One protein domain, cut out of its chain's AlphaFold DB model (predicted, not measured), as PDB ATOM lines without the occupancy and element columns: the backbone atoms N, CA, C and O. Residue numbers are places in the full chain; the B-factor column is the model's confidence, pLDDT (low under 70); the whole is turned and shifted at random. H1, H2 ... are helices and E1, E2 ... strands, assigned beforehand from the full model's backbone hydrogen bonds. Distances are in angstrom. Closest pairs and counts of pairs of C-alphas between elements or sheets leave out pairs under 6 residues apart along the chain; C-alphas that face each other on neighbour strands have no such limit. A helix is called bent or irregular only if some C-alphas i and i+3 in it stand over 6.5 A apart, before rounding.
ATOM      1  N   ALA A  95      -2.552 -39.445  -0.915       73.62
ATOM      2  CA  ALA A  95      -3.682 -40.362  -0.804       73.62
ATOM      3  C   ALA A  95      -3.938 -40.814   0.643       73.62
ATOM      4  O   ALA A  95      -5.093 -40.900   1.058       73.62
ATOM      5  N   ASP A  96      -2.895 -41.033   1.446       77.94
ATOM      6  CA  ASP A  96      -3.043 -41.415   2.852       77.94
ATOM      7  C   ASP A  96      -3.579 -40.263   3.704       77.94
ATOM      8  O   ASP A  96      -4.402 -40.467   4.603       77.94
ATOM      9  N   VAL A  97      -3.184 -39.027   3.387       75.38
ATOM     10  CA  VAL A  97      -3.726 -37.844   4.061       75.38
ATOM     11  C   VAL A  97      -5.208 -37.662   3.730       75.38
ATOM     12  O   VAL A  97      -6.004 -37.388   4.635       75.38
ATOM     13  N   ILE A  98      -5.600 -37.863   2.469       77.31
ATOM     14  CA  ILE A  98      -7.008 -37.832   2.055       77.31
ATOM     15  C   ILE A  98      -7.776 -38.959   2.745       77.31
ATOM     16  O   ILE A  98      -8.815 -38.699   3.343       77.31
ATOM     17  N   ARG A  99      -7.242 -40.185   2.762       83.88
ATOM     18  CA  ARG A  99      -7.868 -41.356   3.395       83.88
ATOM     19  C   ARG A  99      -8.178 -41.131   4.875       83.88
ATOM     20  O   ARG A  99      -9.263 -41.488   5.323       83.88
ATOM     21  N   ARG A 100      -7.285 -40.480   5.632       83.62
ATOM     22  CA  ARG A 100      -7.551 -40.127   7.043       83.62
ATOM     23  C   ARG A 100      -8.666 -39.096   7.217       83.62
ATOM     24  O   ARG A 100      -9.360 -39.122   8.228       83.62
ATOM     25  N   ASN A 101      -8.834 -38.196   6.252       82.06
ATOM     26  CA  ASN A 101      -9.853 -37.144   6.285       82.06
ATOM     27  C   ASN A 101     -11.140 -37.518   5.531       82.06
ATOM     28  O   ASN A 101     -12.134 -36.796   5.627       82.06
ATOM     29  N   ALA A 102     -11.146 -38.642   4.813       85.81
ATOM     30  CA  ALA A 102     -12.210 -39.050   3.906       85.81
ATOM     31  C   ALA A 102     -13.579 -39.118   4.590       85.81
ATOM     32  O   ALA A 102     -14.550 -38.632   4.022       85.81
ATOM     33  N   SER A 103     -13.661 -39.600   5.835       88.19
ATOM     34  CA  SER A 103     -14.928 -39.627   6.581       88.19
ATOM     35  C   SER A 103     -15.514 -38.224   6.788       88.19
ATOM     36  O   SER A 103     -16.691 -37.995   6.533       88.19
ATOM     37  N   SER A 104     -14.682 -37.247   7.167       85.69
ATOM     38  CA  SER A 104     -15.107 -35.847   7.344       85.69
ATOM     39  C   SER A 104     -15.524 -35.198   6.016       85.69
ATOM     40  O   SER A 104     -16.507 -34.446   5.938       85.69
ATOM     41  N   ILE A 105     -14.793 -35.524   4.946       85.56
ATOM     42  CA  ILE A 105     -15.096 -35.091   3.580       85.56
ATOM     43  C   ILE A 105     -16.461 -35.643   3.141       85.56
ATOM     44  O   ILE A 105     -17.328 -34.870   2.723       85.56
ATOM     45  N   GLN A 106     -16.685 -36.951   3.303       90.31
ATOM     46  CA  GLN A 106     -17.949 -37.622   2.996       90.31
ATOM     47  C   GLN A 106     -19.110 -37.043   3.800       90.31
ATOM     48  O   GLN A 106     -20.144 -36.734   3.218       90.31
ATOM     49  N   ASP A 107     -18.948 -36.835   5.107       89.00
ATOM     50  CA  ASP A 107     -19.995 -36.255   5.953       89.00
ATOM     51  C   ASP A 107     -20.370 -34.845   5.497       89.00
ATOM     52  O   ASP A 107     -21.548 -34.475   5.453       89.00
ATOM     53  N   THR A 108     -19.386 -34.040   5.092       87.19
ATOM     54  CA  THR A 108     -19.677 -32.745   4.478       87.19
ATOM     55  C   THR A 108     -20.453 -32.905   3.180       87.19
ATOM     56  O   THR A 108     -21.459 -32.213   3.005       87.19
ATOM     57  N   LEU A 109     -19.984 -33.770   2.281       89.31
ATOM     58  CA  LEU A 109     -20.602 -33.990   0.980       89.31
ATOM     59  C   LEU A 109     -22.050 -34.470   1.137       89.31
ATOM     60  O   LEU A 109     -22.935 -33.847   0.557       89.31
ATOM     61  N   LYS A 110     -22.326 -35.449   2.013       92.75
ATOM     62  CA  LYS A 110     -23.688 -35.908   2.364       92.75
ATOM     63  C   LYS A 110     -24.596 -34.748   2.742       92.75
ATOM     64  O   LYS A 110     -25.706 -34.627   2.230       92.75
ATOM     65  N   ASN A 111     -24.105 -33.866   3.609       90.25
ATOM     66  CA  ASN A 111     -24.881 -32.741   4.119       90.25
ATOM     67  C   ASN A 111     -25.205 -31.681   3.055       90.25
ATOM     68  O   ASN A 111     -26.204 -30.972   3.187       90.25
ATOM     69  N   ILE A 112     -24.372 -31.529   2.024       91.00
ATOM     70  CA  ILE A 112     -24.589 -30.532   0.962       91.00
ATOM     71  C   ILE A 112     -25.178 -31.131  -0.316       91.00
ATOM     72  O   ILE A 112     -25.705 -30.381  -1.135       91.00
ATOM     73  N   TRP A 113     -25.144 -32.453  -0.483       93.19
ATOM     74  CA  TRP A 113     -25.488 -33.122  -1.735       93.19
ATOM     75  C   TRP A 113     -26.928 -32.877  -2.181       93.19
ATOM     76  O   TRP A 113     -27.170 -32.502  -3.326       93.19
ATOM     77  N   GLU A 114     -27.892 -32.959  -1.262       90.81
ATOM     78  CA  GLU A 114     -29.289 -32.613  -1.562       90.81
ATOM     79  C   GLU A 114     -29.450 -31.153  -2.000       90.81
ATOM     80  O   GLU A 114     -30.277 -30.832  -2.856       90.81
ATOM     81  N   THR A 115     -28.625 -30.255  -1.458       90.62
ATOM     82  CA  THR A 115     -28.626 -28.850  -1.880       90.62
ATOM     83  C   THR A 115     -28.060 -28.715  -3.289       90.62
ATOM     84  O   THR A 115     -28.708 -28.075  -4.109       90.62
ATOM     85  N   VAL A 116     -26.927 -29.362  -3.593       91.56
ATOM     86  CA  VAL A 116     -26.300 -29.382  -4.931       91.56
ATOM     87  C   VAL A 116     -27.277 -29.901  -5.991       91.56
ATOM     88  O   VAL A 116     -27.456 -29.257  -7.028       91.56
ATOM     89  N   LYS A 117     -27.969 -31.013  -5.708       91.44
ATOM     90  CA  LYS A 117     -28.987 -31.587  -6.601       91.44
ATOM     91  C   LYS A 117     -30.159 -30.632  -6.818       91.44
ATOM     92  O   LYS A 117     -30.565 -30.389  -7.953       91.44
ATOM     93  N   ARG A 118     -30.684 -30.037  -5.741       90.69
ATOM     94  CA  ARG A 118     -31.824 -29.110  -5.814       90.69
ATOM     95  C   ARG A 118     -31.490 -27.822  -6.568       90.69
ATOM     96  O   ARG A 118     -32.323 -27.347  -7.335       90.69
ATOM     97  N   THR A 119     -30.307 -27.248  -6.350       89.81
ATOM     98  CA  THR A 119     -29.877 -26.003  -7.010       89.81
ATOM     99  C   THR A 119     -29.296 -26.234  -8.401       89.81
ATOM    100  O   THR A 119     -29.053 -25.265  -9.114       89.81
ATOM    101  N   LYS A 120     -29.090 -27.497  -8.808       89.38
ATOM    102  CA  LYS A 120     -28.396 -27.870 -10.051       89.38
ATOM    103  C   LYS A 120     -27.028 -27.186 -10.175       89.38
ATOM    104  O   LYS A 120     -26.618 -26.762 -11.257       89.38
ATOM    105  N   TYR A 121     -26.318 -27.060  -9.058       90.25
ATOM    106  CA  TYR A 121     -25.021 -26.396  -9.029       90.25
ATOM    107  C   TYR A 121     -23.980 -27.201  -9.818       90.25
ATOM    108  O   TYR A 121     -23.796 -28.392  -9.570       90.25
ATOM    109  N   LYS A 122     -23.318 -26.556 -10.790       87.25
ATOM    110  CA  LYS A 122     -22.375 -27.193 -11.736       87.25
ATOM    111  C   LYS A 122     -22.960 -28.422 -12.458       87.25
ATOM    112  O   LYS A 122     -22.245 -29.386 -12.733       87.25
ATOM    113  N   PHE A 123     -24.258 -28.382 -12.755       92.00
ATOM    114  CA  PHE A 123     -24.997 -29.462 -13.406       92.00
ATOM    115  C   PHE A 123     -24.826 -29.464 -14.930       92.00
ATOM    116  O   PHE A 123     -24.932 -28.426 -15.585       92.00
ATOM    117  N   SER A 124     -24.666 -30.653 -15.505       90.44
ATOM    118  CA  SER A 124     -24.791 -30.883 -16.945       90.44
ATOM    119  C   SER A 124     -25.467 -32.225 -17.221       90.44
ATOM    120  O   SER A 124     -25.363 -33.162 -16.432       90.44
ATOM    121  N   VAL A 125     -26.173 -32.320 -18.347       88.88
ATOM    122  CA  VAL A 125     -26.704 -33.592 -18.855       88.88
ATOM    123  C   VAL A 125     -25.851 -33.993 -20.038       88.88
ATOM    124  O   VAL A 125     -25.701 -33.208 -20.975       88.88
ATOM    125  N   GLN A 126     -25.309 -35.205 -19.999       85.00
ATOM    126  CA  GLN A 126     -24.535 -35.751 -21.107       85.00
ATOM    127  C   GLN A 126     -25.183 -37.040 -21.604       85.00
ATOM    128  O   GLN A 126     -25.679 -37.857 -20.822       85.00
ATOM    129  N   GLU A 127     -25.202 -37.203 -22.925       81.06
ATOM    130  CA  GLU A 127     -25.643 -38.435 -23.568       81.06
ATOM    131  C   GLU A 127     -24.484 -39.435 -23.522       81.06
ATOM    132  O   GLU A 127     -23.467 -39.245 -24.188       81.06
ATOM    133  N   VAL A 128     -24.631 -40.494 -22.726       79.25
ATOM    134  CA  VAL A 128     -23.633 -41.564 -22.627       79.25
ATOM    135  C   VAL A 128     -24.130 -42.777 -23.408       79.25
ATOM    136  O   VAL A 128     -25.289 -43.192 -23.287       79.25
ATOM    137  N   ILE A 129     -23.246 -43.345 -24.228       73.88
ATOM    138  CA  ILE A 129     -23.493 -44.582 -24.971       73.88
ATOM    139  C   ILE A 129     -23.217 -45.749 -24.015       73.88
ATOM    140  O   ILE A 129     -22.081 -45.962 -23.608       73.88
ATOM    141  N   LEU A 130     -24.265 -46.479 -23.619       68.38
ATOM    142  CA  LEU A 130     -24.151 -47.661 -22.748       68.38
ATOM    143  C   LEU A 130     -23.791 -48.923 -23.536       68.38
ATOM    144  O   LEU A 130     -23.230 -49.867 -22.989       68.38
ATOM    145  N   SER A 131     -24.162 -48.953 -24.812       69.31
ATOM    146  CA  SER A 131     -23.822 -50.026 -25.733       69.31
ATOM    147  C   SER A 131     -23.635 -49.441 -27.120       69.31
ATOM    148  O   SER A 131     -24.510 -48.726 -27.614       69.31
ATOM    149  N   ASP A 132     -22.529 -49.811 -27.760       68.94
ATOM    150  CA  ASP A 132     -22.228 -49.463 -29.149       68.94
ATOM    151  C   ASP A 132     -23.161 -50.169 -30.151       68.94
ATOM    152  O   ASP A 132     -23.089 -49.920 -31.353       68.94
ATOM    153  N   GLY A 133     -24.069 -51.025 -29.667       80.69
ATOM    154  CA  GLY A 133     -24.969 -51.821 -30.488       80.69
ATOM    155  C   GLY A 133     -24.233 -52.919 -31.253       80.69
ATOM    156  O   GLY A 133     -23.136 -53.344 -30.891       80.69
ATOM    157  N   PHE A 134     -24.852 -53.406 -32.324       78.94
ATOM    158  CA  PHE A 134     -24.251 -54.396 -33.216       78.94
ATOM    159  C   PHE A 134     -24.539 -54.068 -34.679       78.94
ATOM    160  O   PHE A 134     -25.563 -53.467 -35.024       78.94
ATOM    161  N   ILE A 274     -28.184 -49.510 -30.284       77.00
ATOM    162  CA  ILE A 274     -27.455 -48.464 -29.558       77.00
ATOM    163  C   ILE A 274     -28.339 -47.988 -28.407       77.00
ATOM    164  O   ILE A 274     -29.396 -47.391 -28.628       77.00
ATOM    165  N   VAL A 275     -27.898 -48.244 -27.179       71.88
ATOM    166  CA  VAL A 275     -28.589 -47.778 -25.978       71.88
ATOM    167  C   VAL A 275     -27.906 -46.505 -25.517       71.88
ATOM    168  O   VAL A 275     -26.788 -46.531 -25.004       71.88
ATOM    169  N   LYS A 276     -28.592 -45.382 -25.705       78.81
ATOM    170  CA  LYS A 276     -28.153 -44.083 -25.203       78.81
ATOM    171  C   LYS A 276     -28.940 -43.730 -23.954       78.81
ATOM    172  O   LYS A 276     -30.162 -43.891 -23.928       78.81
ATOM    173  N   ARG A 277     -28.254 -43.245 -22.922       76.50
ATOM    174  CA  ARG A 277     -28.898 -42.760 -21.703       76.50
ATOM    175  C   ARG A 277     -28.367 -41.379 -21.367       76.50
ATOM    176  O   ARG A 277     -27.162 -41.156 -21.340       76.50
ATOM    177  N   ASN A 278     -29.289 -40.472 -21.073       84.44
ATOM    178  CA  ASN A 278     -28.942 -39.197 -20.470       84.44
ATOM    179  C   ASN A 278     -28.520 -39.459 -19.027       84.44
ATOM    180  O   ASN A 278     -29.309 -39.981 -18.234       84.44
ATOM    181  N   VAL A 279     -27.271 -39.134 -18.716       86.31
ATOM    182  CA  VAL A 279     -26.712 -39.234 -17.370       86.31
ATOM    183  C   VAL A 279     -26.495 -37.818 -16.851       86.31
ATOM    184  O   VAL A 279     -26.031 -36.932 -17.574       86.31
ATOM    185  N   ASN A 280     -26.884 -37.604 -15.600       91.56
ATOM    186  CA  ASN A 280     -26.676 -36.348 -14.899       91.56
ATOM    187  C   ASN A 280     -25.240 -36.291 -14.382       91.56
ATOM    188  O   ASN A 280     -24.757 -37.252 -13.781       91.56
ATOM    189  N   TYR A 281     -24.588 -35.154 -14.581       91.38
ATOM    190  CA  TYR A 281     -23.244 -34.878 -14.101       91.38
ATOM    191  C   TYR A 281     -23.243 -33.624 -13.232       91.38
ATOM    192  O   TYR A 281     -23.905 -32.638 -13.562       91.38
ATOM    193  N   TYR A 282     -22.452 -33.646 -12.164       90.62
ATOM    194  CA  TYR A 282     -22.209 -32.511 -11.279       90.62
ATOM    195  C   TYR A 282     -20.703 -32.325 -11.130       90.62
ATOM    196  O   TYR A 282     -20.004 -33.259 -10.747       90.62
ATOM    197  N   ALA A 283     -20.198 -31.139 -11.482       89.06
ATOM    198  CA  ALA A 283     -18.758 -30.848 -11.505       89.06
ATOM    199  C   ALA A 283     -17.928 -31.924 -12.247       89.06
ATOM    200  O   ALA A 283     -16.852 -32.308 -11.814       89.06
ATOM    201  N   GLY A 284     -18.450 -32.459 -13.357       83.25
ATOM    202  CA  GLY A 284     -17.764 -33.480 -14.161       83.25
ATOM    203  C   GLY A 284     -17.866 -34.922 -13.642       83.25
ATOM    204  O   GLY A 284     -17.574 -35.839 -14.405       83.25
ATOM    205  N   GLY A 285     -18.354 -35.153 -12.418       87.25
ATOM    206  CA  GLY A 285     -18.657 -36.489 -11.892       87.25
ATOM    207  C   GLY A 285     -20.096 -36.919 -12.200       87.25
ATOM    208  O   GLY A 285     -21.018 -36.109 -12.103       87.25
ATOM    209  N   ALA A 286     -20.311 -38.182 -12.578       89.06
ATOM    210  CA  ALA A 286     -21.661 -38.711 -12.784       89.06
ATOM    211  C   ALA A 286     -22.410 -38.812 -11.445       89.06
ATOM    212  O   ALA A 286     -21.825 -39.231 -10.451       89.06
ATOM    213  N   GLU A 287     -23.705 -38.484 -11.418       91.69
ATOM    214  CA  GLU A 287     -24.519 -38.463 -10.188       91.69
ATOM    215  C   GLU A 287     -24.412 -39.771  -9.388       91.69
ATOM    216  O   GLU A 287     -24.115 -39.740  -8.199       91.69
ATOM    217  N   TRP A 288     -24.537 -40.920 -10.065       90.19
ATOM    218  CA  TRP A 288     -24.426 -42.240  -9.434       90.19
ATOM    219  C   TRP A 288     -23.034 -42.519  -8.849       90.19
ATOM    220  O   TRP A 288     -22.923 -43.222  -7.852       90.19
ATOM    221  N   TYR A 289     -21.976 -41.986  -9.467       92.25
ATOM    222  CA  TYR A 289     -20.600 -42.175  -9.009       92.25
ATOM    223  C   TYR A 289     -20.326 -41.315  -7.777       92.25
ATOM    224  O   TYR A 289     -19.704 -41.768  -6.826       92.25
ATOM    225  N   ILE A 290     -20.866 -40.095  -7.756       93.00
ATOM    226  CA  ILE A 290     -20.815 -39.226  -6.580       93.00
ATOM    227  C   ILE A 290     -21.572 -39.880  -5.415       93.00
ATOM    228  O   ILE A 290     -21.049 -39.930  -4.304       93.00
ATOM    229  N   ASP A 291     -22.764 -40.434  -5.665       93.62
ATOM    230  CA  ASP A 291     -23.522 -41.188  -4.659       93.62
ATOM    231  C   ASP A 291     -22.733 -42.395  -4.120       93.62
ATOM    232  O   ASP A 291     -22.760 -42.654  -2.914       93.62
ATOM    233  N   ASP A 292     -22.013 -43.115  -4.982       93.81
ATOM    234  CA  ASP A 292     -21.162 -44.240  -4.580       93.81
ATOM    235  C   ASP A 292     -19.990 -43.774  -3.703       93.81
ATOM    236  O   ASP A 292     -19.850 -44.225  -2.564       93.81
ATOM    237  N   LEU A 293     -19.216 -42.783  -4.161       93.19
ATOM    238  CA  LEU A 293     -18.084 -42.219  -3.419       93.19
ATOM    239  C   LEU A 293     -18.488 -41.692  -2.041       93.19
ATOM    240  O   LEU A 293     -17.760 -41.856  -1.063       93.19
ATOM    241  N   ILE A 294     -19.659 -41.070  -1.927       94.62
ATOM    242  CA  ILE A 294     -20.139 -40.525  -0.658       94.62
ATOM    243  C   ILE A 294     -20.479 -41.640   0.356       94.62
ATOM    244  O   ILE A 294     -20.381 -41.423   1.567       94.62
ATOM    245  N   ASN A 295     -20.867 -42.830  -0.108       94.06
ATOM    246  CA  ASN A 295     -21.329 -43.928   0.747       94.06
ATOM    247  C   ASN A 295     -20.319 -45.073   0.919       94.06
ATOM    248  O   ASN A 295     -20.469 -45.869   1.847       94.06
ATOM    249  N   LYS A 296     -19.297 -45.155   0.066       93.94
ATOM    250  CA  LYS A 296     -18.265 -46.195   0.104       93.94
ATOM    251  C   LYS A 296     -17.376 -46.076   1.348       93.94
ATOM    252  O   LYS A 296     -17.114 -44.981   1.840       93.94
ATOM    253  N   ASN A 297     -16.890 -47.201   1.866       92.88
ATOM    254  CA  ASN A 297     -15.967 -47.221   3.002       92.88
ATOM    255  C   ASN A 297     -14.603 -46.614   2.599       92.88
ATOM    256  O   ASN A 297     -13.975 -47.148   1.683       92.88
ATOM    257  N   PRO A 298     -14.091 -45.567   3.278       90.25
ATOM    258  CA  PRO A 298     -12.804 -44.952   2.941       90.25
ATOM    259  C   PRO A 298     -11.602 -45.900   2.901       90.25
ATOM    260  O   PRO A 298     -10.656 -45.671   2.149       90.25
ATOM    261  N   ALA A 299     -11.628 -46.971   3.700       89.12
ATOM    262  CA  ALA A 299     -10.561 -47.972   3.715       89.12
ATOM    263  C   ALA A 299     -10.507 -48.814   2.426       89.12
ATOM    264  O   ALA A 299      -9.467 -49.381   2.105       89.12
ATOM    265  N   GLU A 300     -11.618 -48.887   1.691       91.19
ATOM    266  CA  GLU A 300     -11.779 -49.674   0.463       91.19
ATOM    267  C   GLU A 300     -11.683 -48.806  -0.800       91.19
ATOM    268  O   GLU A 300     -11.837 -49.306  -1.916       91.19
ATOM    269  N   MET A 301     -11.452 -47.500  -0.639       90.56
ATOM    270  CA  MET A 301     -11.283 -46.583  -1.757       90.56
ATOM    271  C   MET A 301      -9.884 -46.691  -2.357       90.56
ATOM    272  O   MET A 301      -8.861 -46.639  -1.658       90.56
ATOM    273  N   THR A 302      -9.857 -46.783  -3.681       90.94
ATOM    274  CA  THR A 302      -8.638 -46.619  -4.472       90.94
ATOM    275  C   THR A 302      -8.105 -45.191  -4.342       90.94
ATOM    276  O   THR A 302      -8.830 -44.271  -3.963       90.94
ATOM    277  N   GLU A 303      -6.831 -44.983  -4.672       86.00
ATOM    278  CA  GLU A 303      -6.233 -43.641  -4.665       86.00
ATOM    279  C   GLU A 303      -7.006 -42.673  -5.563       86.00
ATOM    280  O   GLU A 303      -7.313 -41.566  -5.136       86.00
ATOM    281  N   GLN A 304      -7.408 -43.115  -6.760       84.44
ATOM    282  CA  GLN A 304      -8.201 -42.295  -7.677       84.44
ATOM    283  C   GLN A 304      -9.552 -41.897  -7.074       84.44
ATOM    284  O   GLN A 304      -9.932 -40.736  -7.153       84.44
ATOM    285  N   GLU A 305     -10.259 -42.827  -6.429       88.44
ATOM    286  CA  GLU A 305     -11.542 -42.534  -5.774       88.44
ATOM    287  C   GLU A 305     -11.382 -41.538  -4.617       88.44
ATOM    288  O   GLU A 305     -12.242 -40.684  -4.414       88.44
ATOM    289  N   LEU A 306     -10.268 -41.608  -3.879       87.56
ATOM    290  CA  LEU A 306      -9.940 -40.637  -2.832       87.56
ATOM    291  C   LEU A 306      -9.683 -39.245  -3.421       87.56
ATOM    292  O   LEU A 306     -10.204 -38.256  -2.899       87.56
ATOM    293  N   PHE A 307      -8.931 -39.163  -4.519       84.94
ATOM    294  CA  PHE A 307      -8.705 -37.908  -5.238       84.94
ATOM    295  C   PHE A 307     -10.006 -37.335  -5.810       84.94
ATOM    296  O   PHE A 307     -10.285 -36.151  -5.629       84.94
ATOM    297  N   ASP A 308     -10.855 -38.163  -6.417       86.50
ATOM    298  CA  ASP A 308     -12.149 -37.735  -6.952       86.50
ATOM    299  C   ASP A 308     -13.081 -37.231  -5.835       86.50
ATOM    300  O   ASP A 308     -13.718 -36.183  -5.974       86.50
ATOM    301  N   LEU A 309     -13.134 -37.931  -4.696       89.75
ATOM    302  CA  LEU A 309     -13.906 -37.526  -3.517       89.75
ATOM    303  C   LEU A 309     -13.453 -36.153  -2.995       89.75
ATOM    304  O   LEU A 309     -14.277 -35.280  -2.705       89.75
ATOM    305  N   SER A 310     -12.140 -35.960  -2.887       83.62
ATOM    306  CA  SER A 310     -11.524 -34.691  -2.502       83.62
ATOM    307  C   SER A 310     -11.846 -33.569  -3.498       83.62
ATOM    308  O   SER A 310     -12.261 -32.471  -3.102       83.62
ATOM    309  N   TYR A 311     -11.715 -33.847  -4.795       85.00
ATOM    310  CA  TYR A 311     -12.032 -32.902  -5.857       85.00
ATOM    311  C   TYR A 311     -13.488 -32.434  -5.753       85.00
ATOM    312  O   TYR A 311     -13.740 -31.231  -5.650       85.00
ATOM    313  N   LEU A 312     -14.441 -33.366  -5.658       89.12
ATOM    314  CA  LEU A 312     -15.867 -33.062  -5.505       89.12
ATOM    315  C   LEU A 312     -16.149 -32.222  -4.253       89.12
ATOM    316  O   LEU A 312     -16.961 -31.296  -4.289       89.12
ATOM    317  N   TYR A 313     -15.454 -32.498  -3.150       89.00
ATOM    318  CA  TYR A 313     -15.540 -31.682  -1.942       89.00
ATOM    319  C   TYR A 313     -15.075 -30.248  -2.172       89.00
ATOM    320  O   TYR A 313     -15.772 -29.315  -1.769       89.00
ATOM    321  N   SER A 314     -13.943 -30.057  -2.849       84.31
ATOM    322  CA  SER A 314     -13.447 -28.721  -3.185       84.31
ATOM    323  C   SER A 314     -14.405 -27.960  -4.113       84.31
ATOM    324  O   SER A 314     -14.607 -26.756  -3.950       84.31
ATOM    325  N   GLU A 315     -15.054 -28.666  -5.041       86.25
ATOM    326  CA  GLU A 315     -15.957 -28.077  -6.025       86.25
ATOM    327  C   GLU A 315     -17.303 -27.664  -5.416       86.25
ATOM    328  O   GLU A 315     -17.850 -26.623  -5.798       86.25
ATOM    329  N   PHE A 316     -17.827 -28.460  -4.475       87.69
ATOM    330  CA  PHE A 316     -19.140 -28.267  -3.851       87.69
ATOM    331  C   PHE A 316     -19.102 -27.509  -2.518       87.69
ATOM    332  O   PHE A 316     -20.142 -27.004  -2.088       87.69
ATOM    333  N   SER A 317     -17.944 -27.365  -1.866       81.25
ATOM    334  CA  SER A 317     -17.819 -26.662  -0.577       81.25
ATOM    335  C   SER A 317     -18.343 -25.216  -0.611       81.25
ATOM    336  O   SER A 317     -18.844 -24.723   0.403       81.25
ATOM    337  N   ASN A 318     -18.323 -24.571  -1.782       76.25
ATOM    338  CA  ASN A 318     -18.795 -23.199  -1.989       76.25
ATOM    339  C   ASN A 318     -20.301 -23.070  -2.266       76.25
ATOM    340  O   ASN A 318     -20.800 -21.950  -2.336       76.25
ATOM    341  N   VAL A 319     -21.061 -24.169  -2.372       78.19
ATOM    342  CA  VAL A 319     -22.476 -24.114  -2.798       78.19
ATOM    343  C   VAL A 319     -23.374 -23.271  -1.875       78.19
ATOM    344  O   VAL A 319     -24.445 -22.841  -2.282       78.19
ATOM    345  N   LYS A 320     -22.941 -23.010  -0.631       59.66
ATOM    346  CA  LYS A 320     -23.646 -22.146   0.336       59.66
ATOM    347  C   LYS A 320     -23.386 -20.645   0.160       59.66
ATOM    348  O   LYS A 320     -24.062 -19.862   0.813       59.66
ATOM    349  N   GLN A 321     -22.393 -20.240  -0.633       52.44
ATOM    350  CA  GLN A 321     -22.042 -18.827  -0.825       52.44
ATOM    351  C   GLN A 321     -22.741 -18.185  -2.035       52.44
ATOM    352  O   GLN A 321     -22.719 -16.964  -2.152       52.44
ATOM    353  N   GLU A 322     -23.369 -18.978  -2.909       45.34
ATOM    354  CA  GLU A 322     -23.986 -18.503  -4.161       45.34
ATOM    355  C   GLU A 322     -25.529 -18.569  -4.184       45.34
ATOM    356  O   GLU A 322     -26.140 -18.183  -5.181       45.34
ATOM    357  N   SER A 323     -26.165 -19.040  -3.104       40.00
ATOM    358  CA  SER A 323     -27.625 -18.985  -2.903       40.00
ATOM    359  C   SER A 323     -28.015 -17.834  -1.991       40.00
ATOM    360  O   SER A 323     -29.021 -17.160  -2.295       40.00
TER     361      SER A 323
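Overview. This is residues 95 to 134 and 274 to 323 of the 323 residues of an uncharacterized protein of Sphingobacteriales bacterium (UniProt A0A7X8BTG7). Three crossed helices, H1, H2 and H3, each touching the other two, form a head, and a two-stranded ribbon of E1 and E2 reaches out from it as an arm. The printed part has 90 residues, running H1, E1, E2, H2, H3, with E1 and E2 antiparallel; the class is mixed, helices and strands. It is only just compact, close to loose, with a radius of gyration of the C-alphas of 14.4 A, and flat, spanning 46 by 34 by 15 A.

Arrangement. H1, residues 95 to 119, is irregular, C-alphas 100 and 103 being 7.4 A apart, with a kink of 57 degrees near residue 102. E1, residues 123 to 131, and E2, residues 275 to 282, are antiparallel neighbours; N 124 and O 281 are within hydrogen-bond range at 2.9 A, N 281 and O 124 at 2.8 A. H2, residues 287 to 295, touches H1 at its residues 106 to 110 alone, closest C-alphas Gln 106 and Ile 294, 5.2 A, at a steep tilt of 49 degrees, opposite ways. H3, residues 303 to 316, touches H1, closest C-alphas Ala 95 and Glu 303, 5.7 A, at a steep tilt of 42 degrees, the same way. H3 touches H2, closest C-alphas Leu 293 and Leu 309, 6.3 A, only just about perpendicular at 73 degrees. E1 is apart from H2 and H3. Every O i to N i+4 pair is within hydrogen-bond range in H2 and H3, and 17 of 21 in H1.

Along the chain. H1 begins at C-alpha 95 (-3.682, -40.362, -0.804) and is 30.5 A long. E1 measures 24.0 A, E2 22.1 A, H2 12.6 A and H3 20.1 A, ending at C-alpha 316 (-19.140, -28.267, -3.851).

Size, cuts and confidence. The C-alphas of Phe 134 and Gln 321 are farthest apart, 48.2 A. Residues 135 to 273 are not printed; C-alphas 134 and 274 are 7.7 A apart across the cut. No link printed whole is long. The model's pLDDT is under 70 at residues 130 to 132 and 320 to 323.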